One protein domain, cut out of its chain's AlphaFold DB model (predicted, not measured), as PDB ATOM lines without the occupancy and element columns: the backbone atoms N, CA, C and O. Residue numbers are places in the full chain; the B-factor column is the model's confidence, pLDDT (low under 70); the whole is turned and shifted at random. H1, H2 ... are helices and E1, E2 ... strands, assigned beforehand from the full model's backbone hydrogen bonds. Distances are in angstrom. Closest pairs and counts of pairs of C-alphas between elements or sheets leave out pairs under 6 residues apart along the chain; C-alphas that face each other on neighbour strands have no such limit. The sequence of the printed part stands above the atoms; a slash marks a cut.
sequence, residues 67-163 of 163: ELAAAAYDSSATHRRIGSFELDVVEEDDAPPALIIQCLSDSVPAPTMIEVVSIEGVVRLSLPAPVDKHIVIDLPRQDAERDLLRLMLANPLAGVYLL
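What this domain is: This is residues 67 to 163 of the 163 residues of an uncharacterized protein of Bosea sp. WAO (UniProt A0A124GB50). Two antiparallel sheets stand partly face to face, with their strands crossed, and one helix, H1, is wedged between them at one end. At the end away from H1, the links E3 to E4 and E5 to E6 cross from one sheet to the other. The printed part has 97 residues with seven named strands and one named helix, in the order E1 E2 E3 E4 E5 E6 H1 E7; the sheets run E1 - E2 - E3 - E6 and E5 - E4 - E7, and the class is mixed, helices and strands. The whole is compact and rounded, with a radius of gyration of the C-alphas of 12.6 A and spans of 35 by 29 by 26 A.

How they stand to each other: E1, residues 78 to 82, and E2, residues 85 to 92, form a hairpin; N 80 and O 87 are 2.8 A apart, within hydrogen-bond range. E3, residues 95 to 103, forms a hairpin with E2, with N 88 and O 100 at 2.8 A. E1, E2 and E3 are a meander, each strand the antiparallel neighbour of the one before. E4, residues 113 to 117, and E5, residues 122 to 126, form a hairpin, with N 116 and O 123 at 2.9 A. E6, residues 134 to 138, is antiparallel to E3, with N 101 and O 135 at 2.8 A. The sheet E1 E2 E3 E6 is twisted, with C-alphas up to 4.1 A off its best plane. H1, residues 144 to 154, is on this sheet at a height of 9.9 A, over E2 and, only just, over E3 and E6, with 3 C-alphas falling on each of these two. The closest C-alphas of E2 and H1, those of Val 89 and Arg 150, are 7.3 A apart. E7, residues 159 to 162, is antiparallel to E4, with N 115 and O 161 at 2.9 A. H1 is also on the sheet E5 E4 E7, at a height of 8.9 A, and runs across the strands, at 74 degrees to E5 on the local plane. The closest C-alphas of E5 and H1, those of Val 123 and Leu 149, are 6.2 A apart. E1 and E7 are only just apart, at 8.2 A. In H1 every O i to N i+4 pair is within hydrogen-bond range.

Where its parts are: E1 begins at C-alpha 78, (179.010, 158.335, 190.093). E2 is 22.1 A long and E3 23.4 A, from first to last C-alpha. H1 is 15.5 A long and begins at C-alpha 144, (165.977, 145.244, 194.004). E7 ends at C-alpha 162, (180.075, 146.291, 178.886).

The domain as a whole: The two C-alphas farthest apart, those of Ser 107 and Gln 142, are 36.4 A apart. The printed part has no cut and no long link. Mean pLDDT of the printed part is 86.0; residues 67 to 77 are under 70.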
ATOM      1  N   GLU A  67     188.328 147.122 185.883       64.81
ATOM      2  CA  GLU A  67     188.622 146.316 187.087       64.81
ATOM      3  C   GLU A  67     188.791 147.170 188.357       64.81
ATOM      4  O   GLU A  67     188.757 146.638 189.461       64.81
ATOM      5  N   LEU A  68     188.973 148.484 188.202       58.97
ATOM      6  CA  LEU A  68     189.159 149.458 189.276       58.97
ATOM      7  C   LEU A  68     188.762 150.834 188.736       58.97
ATOM      8  O   LEU A  68     189.221 151.213 187.657       58.97
ATOM      9  N   ALA A  69     187.924 151.576 189.463       50.56
ATOM     10  CA  ALA A  69     187.603 152.957 189.110       50.56
ATOM     11  C   ALA A  69     188.834 153.847 189.320       50.56
ATOM     12  O   ALA A  69     189.048 154.390 190.403       50.56
ATOM     13  N   ALA A  70     189.665 154.012 188.300       39.31
ATOM     14  CA  ALA A  70     190.570 155.146 188.276       39.31
ATOM     15  C   ALA A  70     189.767 156.386 187.848       39.31
ATOM     16  O   ALA A  70     189.609 156.604 186.651       39.31
ATOM     17  N   ALA A  71     189.254 157.147 188.828       39.81
ATOM     18  CA  ALA A  71     189.249 158.623 188.886       39.81
ATOM     19  C   ALA A  71     187.968 159.271 189.461       39.81
ATOM     20  O   ALA A  71     186.855 158.862 189.160       39.81
ATOM     21  N   ALA A  72     188.219 160.347 190.224       40.41
ATOM     22  CA  ALA A  72     187.393 161.534 190.481       40.41
ATOM     23  C   ALA A  72     185.975 161.326 191.047       40.41
ATOM     24  O   ALA A  72     184.973 161.463 190.358       40.41
ATOM     25  N   TYR A  73     185.923 161.086 192.357       38.31
ATOM     26  CA  TYR A  73     184.719 161.235 193.168       38.31
ATOM     27  C   TYR A  73     184.535 162.724 193.488       38.31
ATOM     28  O   TYR A  73     185.239 163.243 194.355       38.31
ATOM     29  N   ASP A  74     183.638 163.411 192.782       43.94
ATOM     30  CA  ASP A  74     183.102 164.690 193.247       43.94
ATOM     31  C   ASP A  74     181.611 164.509 193.546       43.94
ATOM     32  O   ASP A  74     180.892 163.761 192.879       43.94
ATOM     33  N   SER A  75     181.189 165.062 194.671       43.41
ATOM     34  CA  SER A  75     180.077 164.560 195.473       43.41
ATOM     35  C   SER A  75     178.693 164.805 194.855       43.41
ATOM     36  O   SER A  75     178.067 165.809 195.177       43.41
ATOM     37  N   SER A  76     178.201 163.885 194.022       51.19
ATOM     38  CA  SER A  76     176.770 163.510 193.891       51.19
ATOM     39  C   SER A  76     176.526 162.511 192.754       51.19
ATOM     40  O   SER A  76     175.632 161.677 192.870       51.19
ATOM     41  N   ALA A  77     177.335 162.551 191.693       56.66
ATOM     42  CA  ALA A  77     177.214 161.671 190.534       56.66
ATOM     43  C   ALA A  77     178.348 160.640 190.516       56.66
ATOM     44  O   ALA A  77     179.528 160.977 190.629       56.66
ATOM     45  N   THR A  78     177.997 159.362 190.360       77.00
ATOM     46  CA  THR A  78     179.010 158.335 190.093       77.00
ATOM     47  C   THR A  78     179.365 158.403 188.613       77.00
ATOM     48  O   THR A  78     178.651 157.826 187.796       77.00
ATOM     49  N   HIS A  79     180.452 159.102 188.287       84.81
ATOM     50  CA  HIS A  79     181.010 159.160 186.936       84.81
ATOM     51  C   HIS A  79     182.133 158.122 186.768       84.81
ATOM     52  O   HIS A  79     183.047 158.033 187.592       84.81
ATOM     53  N   ARG A  80     182.094 157.327 185.694       83.94
ATOM     54  CA  ARG A  80     183.135 156.347 185.341       83.94
ATOM     55  C   ARG A  80     183.393 156.329 183.843       83.94
ATOM     56  O   ARG A  80     182.517 155.981 183.059       83.94
ATOM     57  N   ARG A  81     184.651 156.519 183.448       87.88
ATOM     58  CA  ARG A  81     185.093 156.251 182.076       87.88
ATOM     59  C   ARG A  81     185.602 154.820 181.923       87.88
ATOM     60  O   ARG A  81     186.501 154.388 182.642       87.88
ATOM     61  N   ILE A  82     185.050 154.089 180.959       88.62
ATOM     62  CA  ILE A  82     185.370 152.689 180.675       88.62
ATOM     63  C   ILE A  82     185.634 152.535 179.174       88.62
ATOM     64  O   ILE A  82     184.715 152.414 178.369       88.62
ATOM     65  N   GLY A  83     186.909 152.535 178.777       88.69
ATOM     66  CA  GLY A  83     187.290 152.471 177.362       88.69
ATOM     67  C   GLY A  83     186.728 153.654 176.561       88.69
ATOM     68  O   GLY A  83     187.037 154.809 176.858       88.69
ATOM     69  N   SER A  84     185.913 153.358 175.545       91.81
ATOM     70  CA  SER A  84     185.214 154.348 174.708       91.81
ATOM     71  C   SER A  84     183.819 154.718 175.228       91.81
ATOM     72  O   SER A  84     182.999 155.204 174.452       91.81
ATOM     73  N   PHE A  85     183.548 154.491 176.514       93.56
ATOM     74  CA  PHE A  85     182.264 154.784 177.144       93.56
ATOM     75  C   PHE A  85     182.443 155.621 178.408       93.56
ATOM     76  O   PHE A  85     183.409 155.429 179.150       93.56
ATOM     77  N   GLU A  86     181.496 156.512 178.663       93.19
ATOM     78  CA  GLU A  86     181.336 157.226 179.933       93.19
ATOM     79  C   GLU A  86     180.025 156.782 180.579       93.19
ATOM     80  O   GLU A  86     179.019 156.624 179.894       93.19
ATOM     81  N   LEU A  87     180.071 156.466 181.870       93.44
ATOM     82  CA  LEU A  87     178.947 156.001 182.668       93.44
ATOM     83  C   LEU A  87     178.670 157.040 183.743       93.44
ATOM     84  O   LEU A  87     179.566 157.349 184.525       93.44
ATOM     85  N   ASP A  88     177.426 157.481 183.823       92.00
ATOM     86  CA  ASP A  88     176.952 158.438 184.808       92.00
ATOM     87  C   ASP A  88     175.724 157.891 185.517       92.00
ATOM     88  O   ASP A  88     174.733 157.536 184.880       92.00
ATOM     89  N   VAL A  89     175.781 157.835 186.845       90.75
ATOM     90  CA  VAL A  89     174.584 157.647 187.669       90.75
ATOM     91  C   VAL A  89     174.093 159.019 188.106       90.75
ATOM     92  O   VAL A  89     174.765 159.694 188.888       90.75
ATOM     93  N   VAL A  90     172.927 159.407 187.596       89.81
ATOM     94  CA  VAL A  90     172.260 160.676 187.897       89.81
ATOM     95  C   VAL A  90     171.135 160.413 188.891       89.81
ATOM     96  O   VAL A  90     170.316 159.520 188.684       89.81
ATOM     97  N   GLU A  91     171.097 161.184 189.975       87.75
ATOM     98  CA  GLU A  91     169.975 161.219 190.915       87.75
ATOM     99  C   GLU A  91     169.304 162.600 190.804       87.75
ATOM    100  O   GLU A  91     169.978 163.621 190.921       87.75
ATOM    101  N   GLU A  92     167.992 162.629 190.559       84.25
ATOM    102  CA  GLU A  92     167.173 163.847 190.543       84.25
ATOM    103  C   GLU A  92     166.121 163.772 191.657       84.25
ATOM    104  O   GLU A  92     165.676 162.681 192.018       84.25
ATOM    105  N   ASP A  93     165.707 164.920 192.199       78.88
ATOM    106  CA  ASP A  93     164.796 164.963 193.353       78.88
ATOM    107  C   ASP A  93     163.386 164.419 193.033       78.88
ATOM    108  O   ASP A  93     162.772 163.767 193.877       78.88
ATOM    109  N   ASP A  94     162.895 164.630 191.806       84.00
ATOM    110  CA  ASP A  94     161.528 164.284 191.376       84.00
ATOM    111  C   ASP A  94     161.468 163.117 190.365       84.00
ATOM    112  O   ASP A  94     160.416 162.847 189.776       84.00
ATOM    113  N   ALA A  95     162.577 162.400 190.154       85.12
ATOM    114  CA  ALA A  95     162.645 161.275 189.219       85.12
ATOM    115  C   ALA A  95     163.434 160.084 189.794       85.12
ATOM    116  O   ALA A  95     164.291 160.250 190.664       85.12
ATOM    117  N   PRO A  96     163.167 158.846 189.334       87.38
ATOM    118  CA  PRO A  96     164.029 157.716 189.655       87.38
ATOM    119  C   PRO A  96     165.476 157.998 189.215       87.38
ATOM    120  O   PRO A  96     165.666 158.574 188.145       87.38
ATOM    121  N   PRO A  97     166.493 157.547 189.977       91.44
ATOM    122  CA  PRO A  97     167.875 157.584 189.515       91.44
ATOM    123  C   PRO A  97     168.011 156.939 188.140       91.44
ATOM    124  O   PRO A  97     167.285 155.990 187.849       91.44
ATOM    125  N   ALA A  98     168.954 157.385 187.320       93.50
ATOM    126  CA  ALA A  98     169.196 156.816 185.998       93.50
ATOM    127  C   ALA A  98     170.682 156.531 185.787       93.50
ATOM    128  O   ALA A  98     171.540 157.291 186.233       93.50
ATOM    129  N   LEU A  99     170.984 155.438 185.085       95.06
ATOM    130  CA  LEU A  99     172.299 155.219 184.490       95.06
ATOM    131  C   LEU A  99     172.266 155.702 183.044       95.06
ATOM    132  O   LEU A  99     171.464 155.226 182.235       95.06
ATOM    133  N   ILE A 100     173.191 156.596 182.729       95.12
ATOM    134  CA  ILE A 100     173.475 157.083 181.388       95.12
ATOM    135  C   ILE A 100     174.810 156.482 180.956       95.12
ATOM    136  O   ILE A 100     175.798 156.570 181.678       95.12
ATOM    137  N   ILE A 101     174.843 155.857 179.781       96.12
ATOM    138  CA  ILE A 101     176.074 155.382 179.144       96.12
ATOM    139  C   ILE A 101     176.250 156.143 177.834       96.12
ATOM    140  O   ILE A 101     175.491 155.938 176.882       96.12
ATOM    141  N   GLN A 102     177.253 157.008 177.776       96.19
ATOM    142  CA  GLN A 102     177.614 157.753 176.580       96.19
ATOM    143  C   GLN A 102     178.635 156.969 175.748       96.19
ATOM    144  O   GLN A 102     179.683 156.551 176.241       96.19
ATOM    145  N   CYS A 103     178.344 156.787 174.462       94.62
ATOM    146  CA  CYS A 103     179.243 156.173 173.488       94.62
ATOM    147  C   CYS A 103     180.151 157.253 172.882       94.62
ATOM    148  O   CYS A 103     179.709 158.074 172.078       94.62
ATOM    149  N   LEU A 104     181.435 157.254 173.249       91.50
ATOM    150  CA  LEU A 104     182.394 158.286 172.832       91.50
ATOM    151  C   LEU A 104     183.009 158.034 171.449       91.50
ATOM    152  O   LEU A 104     183.627 158.931 170.878       91.50
ATOM    153  N   SER A 105     182.894 156.811 170.926       89.94
ATOM    154  CA  SER A 105     183.449 156.417 169.630       89.94
ATOM    155  C   SER A 105     182.391 155.772 168.747       89.94
ATOM    156  O   SER A 105     181.632 154.928 169.211       89.94
ATOM    157  N   ASP A 106     182.422 156.097 167.454       85.75
ATOM    158  CA  ASP A 106     181.582 155.463 166.430       85.75
ATOM    159  C   ASP A 106     182.182 154.144 165.909       85.75
ATOM    160  O   ASP A 106     181.539 153.408 165.163       85.75
ATOM    161  N   SER A 107     183.426 153.828 166.287       86.81
ATOM    162  CA  SER A 107     184.132 152.619 165.841       86.81
ATOM    163  C   SER A 107     183.910 151.405 166.744       86.81
ATOM    164  O   SER A 107     184.289 150.296 166.371       86.81
ATOM    165  N   VAL A 108     183.381 151.610 167.953       87.94
ATOM    166  CA  VAL A 108     183.136 150.550 168.936       87.94
ATOM    167  C   VAL A 108     181.632 150.290 168.974       87.94
ATOM    168  O   VAL A 108     180.871 151.245 169.125       87.94
ATOM    169  N   PRO A 109     181.173 149.035 168.821       91.25
ATOM    170  CA  PRO A 109     179.750 148.734 168.896       91.25
ATOM    171  C   PRO A 109     179.196 149.099 170.277       91.25
ATOM    172  O   PRO A 109     179.853 148.885 171.297       91.25
ATOM    173  N   ALA A 110     177.976 149.638 170.301       93.44
ATOM    174  CA  ALA A 110     177.282 149.933 171.545       93.44
ATOM    175  C   ALA A 110     177.002 148.629 172.317       93.44
ATOM    176  O   ALA A 110     176.574 147.648 171.698       93.44
ATOM    177  N   PRO A 111     177.226 148.603 173.641       94.62
ATOM    178  CA  PRO A 111     176.960 147.422 174.437       94.62
ATOM    179  C   PRO A 111     175.463 147.141 174.483       94.62
ATOM    180  O   PRO A 111     174.629 148.046 174.530       94.62
ATOM    181  N   THR A 112     175.131 145.862 174.500       94.44
ATOM    182  CA  THR A 112     173.750 145.375 174.614       94.44
ATOM    183  C   THR A 112     173.438 144.900 176.026       94.44
ATOM    184  O   THR A 112     172.278 144.656 176.374       94.44
ATOM    185  N   MET A 113     174.467 144.774 176.864       94.69
ATOM    186  CA  MET A 113     174.344 144.328 178.237       94.69
ATOM    187  C   MET A 113     175.431 144.961 179.106       94.69
ATOM    188  O   MET A 113     176.557 145.192 178.668       94.69
ATOM    189  N   ILE A 114     175.086 145.226 180.359       95.19
ATOM    190  CA  ILE A 114     176.039 145.564 181.408       95.19
ATOM    191  C   ILE A 114     176.062 144.431 182.418       95.19
ATOM    192  O   ILE A 114     175.021 143.899 182.813       95.19
ATOM    193  N   GLU A 115     177.258 144.078 182.854       94.69
ATOM    194  CA  GLU A 115     177.443 143.215 183.999       94.69
ATOM    195  C   GLU A 115     178.398 143.845 184.994       94.69
ATOM    196  O   GLU A 115     179.500 144.276 184.648       94.69
ATOM    197  N   VAL A 116     177.962 143.888 186.247       93.56
ATOM    198  CA  VAL A 116     178.741 144.421 187.353       93.56
ATOM    199  C   VAL A 116     178.962 143.306 188.359       93.56
ATOM    200  O   VAL A 116     178.037 142.582 188.722       93.56
ATOM    201  N   VAL A 117     180.211 143.159 188.789       90.31
ATOM    202  CA  VAL A 117     180.655 142.149 189.749       90.31
ATOM    203  C   VAL A 117     181.306 142.862 190.923       90.31
ATOM    204  O   VAL A 117     182.276 143.603 190.743       90.31
ATOM    205  N   SER A 118     180.815 142.609 192.127       86.31
ATOM    206  CA  SER A 118     181.361 143.157 193.368       86.31
ATOM    207  C   SER A 118     181.317 142.110 194.487       86.31
ATOM    208  O   SER A 118     181.063 140.931 194.237       86.31
ATOM    209  N   ILE A 119     181.613 142.518 195.723       82.19
ATOM    210  CA  ILE A 119     181.490 141.631 196.889       82.19
ATOM    211  C   ILE A 119     180.022 141.366 197.254       82.19
ATOM    212  O   ILE A 119     179.714 140.338 197.849       82.19
ATOM    213  N   GLU A 120     179.127 142.284 196.885       81.75
ATOM    214  CA  GLU A 120     177.686 142.203 197.119       81.75
ATOM    215  C   GLU A 120     177.005 141.203 196.171       81.75
ATOM    216  O   GLU A 120     175.964 140.642 196.513       81.75
ATOM    217  N   GLY A 121     177.605 140.933 195.007       84.81
ATOM    218  CA  GLY A 121     177.123 139.920 194.078       84.81
ATOM    219  C   GLY A 121     177.469 140.204 192.621       84.81
ATOM    220  O   GLY A 121     178.480 140.831 192.295       84.81
ATOM    221  N   VAL A 122     176.611 139.694 191.740       88.69
ATOM    222  CA  VAL A 122     176.678 139.879 190.291       88.69
ATOM    223  C   VAL A 122     175.324 140.394 189.826       88.69
ATOM    224  O   VAL A 122     174.305 139.765 190.104       88.69
ATOM    225  N   VAL A 123     175.315 141.515 189.108       92.00
ATOM    226  CA  VAL A 123     174.113 142.043 188.453       92.00
ATOM    227  C   VAL A 123     174.364 142.111 186.960       92.00
ATOM    228  O   VAL A 123     175.377 142.656 186.525       92.00
ATOM    229  N   ARG A 124     173.431 141.566 186.175       92.38
ATOM    230  CA  ARG A 124     173.510 141.541 184.716       92.38
ATOM    231  C   ARG A 124     172.213 142.058 184.115       92.38
ATOM    232  O   ARG A 124     171.189 141.388 184.185       92.38
ATOM    233  N   LEU A 125     172.288 143.211 183.460       92.75
ATOM    234  CA  LEU A 125     171.130 143.909 182.915       92.75
ATOM    235  C   LEU A 125     171.285 144.156 181.420       92.75
ATOM    236  O   LEU A 125     172.347 144.535 180.930       92.75
ATOM    237  N   SER A 126     170.200 143.938 180.679       93.00
ATOM    238  CA  SER A 126     170.146 144.288 179.260       93.00
ATOM    239  C   SER A 126     170.039 145.795 179.088       93.00
ATOM    240  O   SER A 126     169.265 146.450 179.785       93.00
ATOM    241  N   LEU A 127     170.773 146.310 178.114       94.75
ATOM    242  CA  LEU A 127     170.773 147.712 177.747       94.75
ATOM    243  C   LEU A 127     169.867 147.932 176.525       94.75
ATOM    244  O   LEU A 127     169.865 147.105 175.608       94.75
ATOM    245  N   PRO A 128     169.069 149.012 176.500       95.44
ATOM    246  CA  PRO A 128     168.356 149.408 175.296       95.44
ATOM    247  C   PRO A 128     169.338 149.877 174.215       95.44
ATOM    248  O   PRO A 128     170.500 150.178 174.484       95.44
ATOM    249  N   ALA A 129     168.856 149.963 172.974       94.19
ATOM    250  CA  ALA A 129     169.631 150.563 171.896       94.19
ATOM    251  C   ALA A 129     169.938 152.044 172.209       94.19
ATOM    252  O   ALA A 129     169.086 152.728 172.784       94.19
ATOM    253  N   PRO A 130     171.117 152.555 171.816       95.75
ATOM    254  CA  PRO A 130     171.466 153.950 172.039       95.75
ATOM    255  C   PRO A 130     170.572 154.889 171.221       95.75
ATOM    256  O   PRO A 130     170.286 154.637 170.049       95.75
ATOM    257  N   VAL A 131     170.206 156.016 171.822       96.00
ATOM    258  CA  VAL A 131     169.570 157.163 171.171       96.00
ATOM    259  C   VAL A 131     170.558 158.321 171.237       96.00
ATOM    260  O   VAL A 131     171.011 158.682 172.316       96.00
ATOM    261  N   ASP A 132     170.944 158.861 170.080       94.56
ATOM    262  CA  ASP A 132     171.948 159.932 169.973       94.56
ATOM    263  C   ASP A 132     173.231 159.655 170.785       94.56
ATOM    264  O   ASP A 132     173.680 160.463 171.590       94.56
ATOM    265  N   LYS A 133     173.797 158.449 170.624       95.31
ATOM    266  CA  LYS A 133     174.980 157.949 171.358       95.31
ATOM    267  C   LYS A 133     174.800 157.765 172.872       95.31
ATOM    268  O   LYS A 133     175.780 157.448 173.542       95.31
ATOM    269  N   HIS A 134     173.586 157.875 173.404       97.12
ATOM    270  CA  HIS A 134     173.295 157.651 174.820       97.12
ATOM    271  C   HIS A 134     172.416 156.419 175.014       97.12
ATOM    272  O   HIS A 134     171.390 156.251 174.358       97.12
ATOM    273  N   ILE A 135     172.804 155.559 175.944       97.31
ATOM    274  CA  ILE A 135     171.957 154.494 176.476       97.31
ATOM    275  C   ILE A 135     171.483 154.964 177.846       97.31
ATOM    276  O   ILE A 135     172.310 155.312 178.684       97.31
ATOM    277  N   VAL A 136     170.173 154.964 178.077       95.69
ATOM    278  CA  VAL A 136     169.585 155.403 179.349       95.69
ATOM    279  C   VAL A 136     168.747 154.275 179.930       95.69
ATOM    280  O   VAL A 136     167.912 153.693 179.232       95.69
ATOM    281  N   ILE A 137     168.976 153.960 181.204       95.31
ATOM    282  CA  ILE A 137     168.142 153.039 181.974       95.31
ATOM    283  C   ILE A 137     167.779 153.658 183.320       95.31
ATOM    284  O   ILE A 137     168.640 154.172 184.030       95.31
ATOM    285  N   ASP A 138     166.512 153.541 183.703       94.81
ATOM    286  CA  ASP A 138     166.088 153.917 185.051       94.81
ATOM    287  C   ASP A 138     166.676 152.941 186.078       94.81
ATOM    288  O   ASP A 138     166.829 151.752 185.806       94.81
ATOM    289  N   LEU A 139     166.945 153.403 187.288       93.69
ATOM    290  CA  LEU A 139     167.403 152.624 188.434       93.69
ATOM    291  C   LEU A 139     166.489 152.874 189.650       93.69
ATOM    292  O   LEU A 139     166.936 153.397 190.674       93.69
ATOM    293  N   PRO A 140     165.184 152.544 189.549       92.38
ATOM    294  CA  PRO A 140     164.230 152.747 190.631       92.38
ATOM    295  C   PRO A 140     164.640 151.979 191.889       92.38
ATOM    296  O   PRO A 140     164.894 150.778 191.836       92.38
ATOM    297  N   ARG A 141     164.617 152.656 193.041       90.25
ATOM    298  CA  ARG A 141     165.024 152.085 194.339       90.25
ATOM    299  C   ARG A 141     164.121 150.933 194.804       90.25
ATOM    300  O   ARG A 141     164.522 150.117 195.621       90.25
ATOM    301  N   GLN A 142     162.889 150.875 194.299       91.88
ATOM    302  CA  GLN A 142     161.931 149.804 194.582       91.88
ATOM    303  C   GLN A 142     162.190 148.512 193.788       91.88
ATOM    304  O   GLN A 142     161.604 147.480 194.112       91.88
ATOM    305  N   ASP A 143     163.037 148.554 192.756       94.31
ATOM    306  CA  ASP A 143     163.490 147.371 192.025       94.31
ATOM    307  C   ASP A 143     164.821 146.908 192.626       94.31
ATOM    308  O   ASP A 143     165.835 147.594 192.523       94.31
ATOM    309  N   ALA A 144     164.816 145.740 193.270       91.75
ATOM    310  CA  ALA A 144     165.977 145.244 194.004       91.75
ATOM    311  C   ALA A 144     167.211 145.016 193.114       91.75
ATOM    312  O   ALA A 144     168.333 145.241 193.564       91.75
ATOM    313  N   GLU A 145     167.029 144.577 191.864       91.19
ATOM    314  CA  GLU A 145     168.146 144.331 190.947       91.19
ATOM    315  C   GLU A 145     168.747 145.655 190.467       91.19
ATOM    316  O   GLU A 145     169.971 145.816 190.429       91.19
ATOM    317  N   ARG A 146     167.892 146.634 190.150       93.81
ATOM    318  CA  ARG A 146     168.338 147.950 189.683       93.81
ATOM    319  C   ARG A 146     168.915 148.818 190.799       93.81
ATOM    320  O   ARG A 146     169.908 149.507 190.564       93.81
ATOM    321  N   ASP A 147     168.365 148.758 192.008       91.94
ATOM    322  CA  ASP A 147     168.954 149.442 193.163       91.94
ATOM    323  C   ASP A 147     170.305 148.820 193.544       91.94
ATOM    324  O   ASP A 147     171.263 149.543 193.821       91.94
ATOM    325  N   LEU A 148     170.436 147.490 193.458       91.75
ATOM    326  CA  LEU A 148     171.725 146.825 193.648       91.75
ATOM    327  C   LEU A 148     172.742 147.256 192.582       91.75
ATOM    328  O   LEU A 148     173.874 147.580 192.939       91.75
ATOM    329  N   LEU A 149     172.352 147.343 191.302       92.62
ATOM    330  CA  LEU A 149     173.228 147.887 190.257       92.62
ATOM    331  C   LEU A 149     173.707 149.302 190.614       92.62
ATOM    332  O   LEU A 149     174.903 149.577 190.522       92.62
ATOM    333  N   ARG A 150     172.793 150.184 191.039       91.12
ATOM    334  CA  ARG A 150     173.108 151.566 191.444       91.12
ATOM    335  C   ARG A 150     174.173 151.594 192.540       91.12
ATOM    336  O   ARG A 150     175.178 152.293 192.411       91.12
ATOM    337  N   LEU A 151     173.982 150.797 193.591       89.44
ATOM    338  CA  LEU A 151     174.927 150.677 194.705       89.44
ATOM    339  C   LEU A 151     176.280 150.106 194.255       89.44
ATOM    340  O   LEU A 151     177.329 150.596 194.674       89.44
ATOM    341  N   MET A 152     176.275 149.101 193.376       90.81
ATOM    342  CA  MET A 152     177.498 148.485 192.854       90.81
ATOM    343  C   MET A 152     178.289 149.438 191.956       90.81
ATOM    344  O   MET A 152     179.514 149.454 192.030       90.81
ATOM    345  N   LEU A 153     177.627 150.257 191.138       89.25
ATOM    346  CA  LEU A 153     178.301 151.248 190.294       89.25
ATOM    347  C   LEU A 153     179.013 152.319 191.130       89.25
ATOM    348  O   LEU A 153     180.134 152.700 190.784       89.25
ATOM    349  N   ALA A 154     178.410 152.731 192.250       85.50
ATOM    350  CA  ALA A 154     179.013 153.658 193.208       85.50
ATOM    351  C   ALA A 154     180.248 153.076 193.924       85.50
ATOM    352  O   ALA A 154     181.099 153.824 194.409       85.50
ATOM    353  N   ASN A 155     180.388 151.747 193.982       84.44
ATOM    354  CA  ASN A 155     181.546 151.097 194.585       84.44
ATOM    355  C   ASN A 155     182.758 151.157 193.627       84.44
ATOM    356  O   ASN A 155     182.733 150.534 192.562       84.44
ATOM    357  N   PRO A 156     183.875 151.826 193.982       79.88
ATOM    358  CA  PRO A 156     185.051 151.942 193.111       79.88
ATOM    359  C   PRO A 156     185.761 150.604 192.841       79.88
ATOM    360  O   PRO A 156     186.506 150.486 191.864       79.88
ATOM    361  N   LEU A 157     185.518 149.588 193.674       82.75
ATOM    362  CA  LEU A 157     186.082 148.243 193.536       82.75
ATOM    363  C   LEU A 157     185.203 147.301 192.705       82.75
ATOM    364  O   LEU A 157     185.616 146.176 192.424       82.75
ATOM    365  N   ALA A 158     184.005 147.732 192.301       87.00
ATOM    366  CA  ALA A 158     183.163 146.929 191.430       87.00
ATOM    367  C   ALA A 158     183.774 146.830 190.025       87.00
ATOM    368  O   ALA A 158     184.115 147.843 189.391       87.00
ATOM    369  N   GLY A 159     183.886 145.594 189.544       90.25
ATOM    370  CA  GLY A 159     184.271 145.282 188.178       90.25
ATOM    371  C   GLY A 159     183.083 145.492 187.251       90.25
ATOM    372  O   GLY A 159     182.057 144.846 187.433       90.25
ATOM    373  N   VAL A 160     183.223 146.371 186.263       93.25
ATOM    374  CA  VAL A 160     182.160 146.692 185.297       93.25
ATOM    375  C   VAL A 160     182.567 146.187 183.919       93.25
ATOM    376  O   VAL A 160     183.677 146.474 183.460       93.25
ATOM    377  N   TYR A 161     181.669 145.454 183.267       94.25
ATOM    378  CA  TYR A 161     181.851 144.852 181.950       94.25
ATOM    379  C   TYR A 161     180.691 145.272 181.045       94.25
ATOM    380  O   TYR A 161     179.531 144.991 181.341       94.25
ATOM    381  N   LEU A 162     181.014 145.953 179.951       94.62
ATOM    382  CA  LEU A 162     180.075 146.291 178.886       94.62
ATOM    383  C   LEU A 162     180.199 145.221 177.801       94.62
ATOM    384  O   LEU A 162     181.301 145.033 177.282       94.62
ATOM    385  N   LEU A 163     179.112 144.500 177.517       92.75
ATOM    386  CA  LEU A 163     179.066 143.323 176.637       92.75
ATOM    387  C   LEU A 163     178.266 143.600 175.357       92.75
ATOM    388  O   LEU A 163     177.183 144.234 175.436       92.75
TER     389      LEU A 163